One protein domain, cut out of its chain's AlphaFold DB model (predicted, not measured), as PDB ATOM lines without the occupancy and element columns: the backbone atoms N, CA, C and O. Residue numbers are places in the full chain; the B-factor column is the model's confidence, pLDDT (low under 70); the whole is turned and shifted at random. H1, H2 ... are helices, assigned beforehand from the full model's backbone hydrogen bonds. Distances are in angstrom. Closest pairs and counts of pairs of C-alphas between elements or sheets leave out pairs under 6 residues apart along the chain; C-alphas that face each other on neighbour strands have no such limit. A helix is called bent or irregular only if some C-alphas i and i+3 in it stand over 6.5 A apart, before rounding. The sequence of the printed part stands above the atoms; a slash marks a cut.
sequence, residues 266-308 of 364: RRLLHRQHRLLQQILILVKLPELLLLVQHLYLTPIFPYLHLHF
ATOM      1  N   ARG A 266     142.992 253.707 213.741       87.12
ATOM      2  CA  ARG A 266     144.256 253.442 213.036       87.12
ATOM      3  C   ARG A 266     144.873 254.720 212.459       87.12
ATOM      4  O   ARG A 266     146.084 254.907 212.538       87.12
ATOM      5  N   ARG A 267     144.048 255.621 211.910       91.69
ATOM      6  CA  ARG A 267     144.511 256.929 211.410       91.69
ATOM      7  C   ARG A 267     144.981 257.839 212.543       91.69
ATOM      8  O   ARG A 267     145.981 258.531 212.371       91.69
ATOM      9  N   LEU A 268     144.293 257.819 213.685       93.88
ATOM     10  CA  LEU A 268     144.665 258.603 214.859       93.88
ATOM     11  C   LEU A 268     145.998 258.128 215.446       93.88
ATOM     12  O   LEU A 268     146.897 258.945 215.622       93.88
ATOM     13  N   LEU A 269     146.171 256.818 215.646       94.00
ATOM     14  CA  LEU A 269     147.437 256.244 216.117       94.00
ATOM     15  C   LEU A 269     148.598 256.562 215.171       94.00
ATOM     16  O   LEU A 269     149.685 256.917 215.621       94.00
ATOM     17  N   HIS A 270     148.367 256.509 213.859       93.69
ATOM     18  CA  HIS A 270     149.404 256.850 212.890       93.69
ATOM     19  C   HIS A 270     149.786 258.339 212.935       93.69
ATOM     20  O   HIS A 270     150.967 258.676 212.838       93.69
ATOM     21  N   ARG A 271     148.812 259.241 213.132       93.94
ATOM     22  CA  ARG A 271     149.086 260.674 213.339       93.94
ATOM     23  C   ARG A 271     149.857 260.923 214.634       93.94
ATOM     24  O   ARG A 271     150.833 261.663 214.600       93.94
ATOM     25  N   GLN A 272     149.465 260.276 215.730       96.12
ATOM     26  CA  GLN A 272     150.146 260.386 217.024       96.12
ATOM     27  C   GLN A 272     151.596 259.901 216.941       96.12
ATOM     28  O   GLN A 272     152.514 260.607 217.347       96.12
ATOM     29  N   HIS A 273     151.825 258.747 216.313       95.56
ATOM     30  CA  HIS A 273     153.174 258.231 216.094       95.56
ATOM     31  C   HIS A 273     154.028 259.189 215.247       95.56
ATOM     32  O   HIS A 273     155.193 259.422 215.558       95.56
ATOM     33  N   ARG A 274     153.457 259.794 214.196       95.94
ATOM     34  CA  ARG A 274     154.173 260.768 213.360       95.94
ATOM     35  C   ARG A 274     154.539 262.043 214.129       95.94
ATOM     36  O   ARG A 274     155.638 262.551 213.936       95.94
ATOM     37  N   LEU A 275     153.652 262.538 214.993       96.62
ATOM     38  CA  LEU A 275     153.929 263.706 215.836       96.62
ATOM     39  C   LEU A 275     155.021 263.412 216.868       96.62
ATOM     40  O   LEU A 275     155.940 264.211 217.012       96.62
ATOM     41  N   LEU A 276     154.982 262.246 217.518       95.56
ATOM     42  CA  LEU A 276     156.034 261.829 218.453       95.56
ATOM     43  C   LEU A 276     157.405 261.742 217.778       95.56
ATOM     44  O   LEU A 276     158.390 262.209 218.340       95.56
ATOM     45  N   GLN A 277     157.468 261.215 216.554       93.69
ATOM     46  CA  GLN A 277     158.708 261.186 215.772       93.69
ATOM     47  C   GLN A 277     159.220 262.599 215.457       93.69
ATOM     48  O   GLN A 277     160.409 262.866 215.593       93.69
ATOM     49  N   GLN A 278     158.334 263.528 215.089       93.19
ATOM     50  CA  GLN A 278     158.722 264.920 214.834       93.19
ATOM     51  C   GLN A 278     159.220 265.631 216.094       93.19
ATOM     52  O   GLN A 278     160.229 266.329 216.032       93.19
ATOM     53  N   ILE A 279     158.556 265.424 217.234       91.75
ATOM     54  CA  ILE A 279     158.973 265.992 218.522       91.75
ATOM     55  C   ILE A 279     160.331 265.422 218.933       91.75
ATOM     56  O   ILE A 279     161.211 266.182 219.319       91.75
ATOM     57  N   LEU A 280     160.543 264.111 218.789       90.44
ATOM     58  CA  LEU A 280     161.825 263.481 219.108       90.44
ATOM     59  C   LEU A 280     162.968 264.055 218.258       90.44
ATOM     60  O   LEU A 280     164.051 264.304 218.782       90.44
ATOM     61  N   ILE A 281     162.720 264.308 216.968       91.94
ATOM     62  CA  ILE A 281     163.690 264.963 216.080       91.94
ATOM     63  C   ILE A 281     163.971 266.391 216.556       91.94
ATOM     64  O   ILE A 281     165.132 266.753 216.698       91.94
ATOM     65  N   LEU A 282     162.937 267.184 216.852       90.19
ATOM     66  CA  LEU A 282     163.077 268.564 217.334       90.19
ATOM     67  C   LEU A 282     163.836 268.662 218.663       90.19
ATOM     68  O   LEU A 282     164.646 269.568 218.826       90.19
ATOM     69  N   VAL A 283     163.608 267.723 219.584       91.06
ATOM     70  CA  VAL A 283     164.291 267.675 220.886       91.06
ATOM     71  C   VAL A 283     165.758 267.267 220.733       91.06
ATOM     72  O   VAL A 283     166.610 267.813 221.425       91.06
ATOM     73  N   LYS A 284     166.080 266.353 219.808       89.38
ATOM     74  CA  LYS A 284     167.462 265.890 219.592       89.38
ATOM     75  C   LYS A 284     168.296 266.770 218.665       89.38
ATOM     76  O   LYS A 284     169.520 266.673 218.675       89.38
ATOM     77  N   LEU A 285     167.664 267.621 217.862       91.94
ATOM     78  CA  LEU A 285     168.360 268.524 216.946       91.94
ATOM     79  C   LEU A 285     169.327 269.498 217.651       91.94
ATOM     80  O   LEU A 285     170.448 269.622 217.165       91.94
ATOM     81  N   PRO A 286     168.984 270.145 218.785       90.50
ATOM     82  CA  PRO A 286     169.931 271.001 219.501       90.50
ATOM     83  C   PRO A 286     171.093 270.225 220.134       90.50
ATOM     84  O   PRO A 286     172.207 270.738 220.136       90.50
ATOM     85  N   GLU A 287     170.887 268.988 220.608       90.25
ATOM     86  CA  GLU A 287     171.983 268.136 221.106       90.25
ATOM     87  C   GLU A 287     172.946 267.745 219.979       90.25
ATOM     88  O   GLU A 287     174.163 267.817 220.146       90.25
ATOM     89  N   LEU A 288     172.413 267.388 218.804       85.62
ATOM     90  CA  LEU A 288     173.219 267.134 217.610       85.62
ATOM     91  C   LEU A 288     173.957 268.391 217.147       85.62
ATOM     92  O   LEU A 288     175.123 268.303 216.775       85.62
ATOM     93  N   LEU A 289     173.308 269.555 217.194       91.31
ATOM     94  CA  LEU A 289     173.929 270.823 216.821       91.31
ATOM     95  C   LEU A 289     175.056 271.201 217.790       91.31
ATOM     96  O   LEU A 289     176.117 271.616 217.338       91.31
ATOM     97  N   LEU A 290     174.863 270.986 219.095       91.38
ATOM     98  CA  LEU A 290     175.901 271.147 220.118       91.38
ATOM     99  C   LEU A 290     177.069 270.187 219.894       91.38
ATOM    100  O   LEU A 290     178.218 270.604 219.998       91.38
ATOM    101  N   LEU A 291     176.793 268.929 219.547       86.31
ATOM    102  CA  LEU A 291     177.831 267.947 219.241       86.31
ATOM    103  C   LEU A 291     178.637 268.366 218.005       86.31
ATOM    104  O   LEU A 291     179.862 268.352 218.043       86.31
ATOM    105  N   VAL A 292     177.963 268.798 216.936       84.31
ATOM    106  CA  VAL A 292     178.612 269.318 215.723       84.31
ATOM    107  C   VAL A 292     179.431 270.565 216.051       84.31
ATOM    108  O   VAL A 292     180.595 270.639 215.675       84.31
ATOM    109  N   GLN A 293     178.881 271.518 216.799       87.88
ATOM    110  CA  GLN A 293     179.594 272.736 217.177       87.88
ATOM    111  C   GLN A 293     180.821 272.430 218.046       87.88
ATOM    112  O   GLN A 293     181.887 273.000 217.823       87.88
ATOM    113  N   HIS A 294     180.706 271.484 218.980       82.94
ATOM    114  CA  HIS A 294     181.831 271.040 219.796       82.94
ATOM    115  C   HIS A 294     182.899 270.338 218.951       82.94
ATOM    116  O   HIS A 294     184.083 270.589 219.165       82.94
ATOM    117  N   LEU A 295     182.498 269.517 217.974       79.38
ATOM    118  CA  LEU A 295     183.412 268.862 217.031       79.38
ATOM    119  C   LEU A 295     184.156 269.881 216.155       79.38
ATOM    120  O   LEU A 295     185.345 269.699 215.911       79.38
ATOM    121  N   TYR A 296     183.490 270.963 215.733       79.94
ATOM    122  CA  TYR A 296     184.097 272.039 214.940       79.94
ATOM    123  C   TYR A 296     185.026 272.955 215.752       79.94
ATOM    124  O   TYR A 296     185.995 273.463 215.194       79.94
ATOM    125  N   LEU A 297     184.754 273.181 217.044       80.31
ATOM    126  CA  LEU A 297     185.601 274.029 217.898       80.31
ATOM    127  C   LEU A 297     186.833 273.307 218.454       80.31
ATOM    128  O   LEU A 297     187.803 273.965 218.824       80.31
ATOM    129  N   THR A 298     186.826 271.975 218.532       77.94
ATOM    130  CA  THR A 298     188.028 271.222 218.904       77.94
ATOM    131  C   THR A 298     188.977 271.117 217.708       77.94
ATOM    132  O   THR A 298     188.604 270.506 216.706       77.94
ATOM    133  N   PRO A 299     190.220 271.635 217.791       64.38
ATOM    134  CA  PRO A 299     191.207 271.569 216.715       64.38
ATOM    135  C   PRO A 299     191.825 270.161 216.634       64.38
ATOM    136  O   PRO A 299     193.023 269.967 216.808       64.38
ATOM    137  N   ILE A 300     190.992 269.149 216.387       63.66
ATOM    138  CA  ILE A 300     191.394 267.761 216.123       63.66
ATOM    139  C   ILE A 300     191.010 267.444 214.670       63.66
ATOM    140  O   ILE A 300     190.336 266.465 214.352       63.66
ATOM    141  N   PHE A 301     191.398 268.337 213.760       56.31
ATOM    142  CA  PHE A 301     190.958 268.313 212.367       56.31
ATOM    143  C   PHE A 301     191.499 267.162 211.487       56.31
ATOM    144  O   PHE A 301     190.830 266.857 210.502       56.31
ATOM    145  N   PRO A 302     192.586 266.418 211.808       56.34
ATOM    146  CA  PRO A 302     192.957 265.266 210.975       56.34
ATOM    147  C   PRO A 302     192.244 263.951 211.349       56.34
ATOM    148  O   PRO A 302     192.172 263.047 210.522       56.34
ATOM    149  N   TYR A 303     191.671 263.814 212.554       56.44
ATOM    150  CA  TYR A 303     191.024 262.554 212.976       56.44
ATOM    151  C   TYR A 303     189.531 262.471 212.620       56.44
ATOM    152  O   TYR A 303     188.981 261.373 212.496       56.44
ATOM    153  N   LEU A 304     188.867 263.610 212.408       57.50
ATOM    154  CA  LEU A 304     187.433 263.654 212.103       57.50
ATOM    155  C   LEU A 304     187.098 263.170 210.689       57.50
ATOM    156  O   LEU A 304     186.065 262.526 210.500       57.50
ATOM    157  N   HIS A 305     187.997 263.380 209.722       61.59
ATOM    158  CA  HIS A 305     187.837 262.847 208.367       61.59
ATOM    159  C   HIS A 305     187.785 261.305 208.367       61.59
ATOM    160  O   HIS A 305     186.965 260.699 207.676       61.59
ATOM    161  N   LEU A 306     188.584 260.663 209.231       58.66
ATOM    162  CA  LEU A 306     188.604 259.207 209.387       58.66
ATOM    163  C   LEU A 306     187.315 258.677 210.039       58.66
ATOM    164  O   LEU A 306     186.786 257.649 209.616       58.66
ATOM    165  N   HIS A 307     186.778 259.386 211.038       63.22
ATOM    166  CA  HIS A 307     185.538 258.991 211.713       63.22
ATOM    167  C   HIS A 307     184.297 259.145 210.827       63.22
ATOM    168  O   HIS A 307     183.398 258.306 210.910       63.22
ATOM    169  N   PHE A 308     184.254 260.158 209.957       60.66
ATOM    170  CA  PHE A 308     183.140 260.347 209.023       60.66
ATOM    171  C   PHE A 308     183.094 259.233 207.961       60.66
ATOM    172  O   PHE A 308     182.035 258.649 207.734       60.66
TER     173      PHE A 308
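This is residues 266 to 308 of the 364 residues of an uncharacterized protein of Monilinia fructigena (UniProt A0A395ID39). The picture is a long hook: one long helix, H1, gently bent along its length, makes the shaft, and a short helix, H2, folds back at its far end after a tight turn, without packing on the shaft. The printed part has 43 residues, with two named helices in the order H1, H2 and no named strand; the class is all helix. The whole is extended, with a radius of gyration of the C-alphas of 16.7 A, and it spans 50 by 18 by 6 A.

Start at residue 266, where H1, residues 266 to 297, begins. By its hydrogen bonds it was assigned as one helix, but it is bent: C-alphas 283 and 286 are 6.7 A apart. Its arms, H1a at residues 266 to 283 and H1b at residues 286 to 297, stand at a shallow tilt of 30 degrees. Past H1b, a tight link of 3 residues brings you to H2, residues 301 to 308. H1b and H2 are only just apart, their closest C-alphas 8.2 A from each other; H1a and H2 are apart too. In H1a and H1b every O i to N i+4 pair is within hydrogen-bond range; in H2, 2 of 4 are.

Find C-alpha 266 at (144.256, 253.442, 213.036); from there H1a runs 25.8 A to Val 283. Pick up H1b at C-alpha 286, at (169.931, 271.001, 219.501), and go 16.0 A to Leu 297. H2 runs 11.7 A from Phe 301 to C-alpha 308, at (183.140, 260.347, 209.023); it is neither bent nor irregular, but only just: C-alphas 302 and 305 are 6.2 A apart.

The two C-alphas farthest apart, those of Arg 266 and Pro 299, are 50.5 A from each other. Residues 266 to 294 and 297 to 303 stand free. The printed part has no cut. Look at the B-factor column for residues 299 to 308: there the model's pLDDT is under 70, against a mean of 82.9 over the printed part.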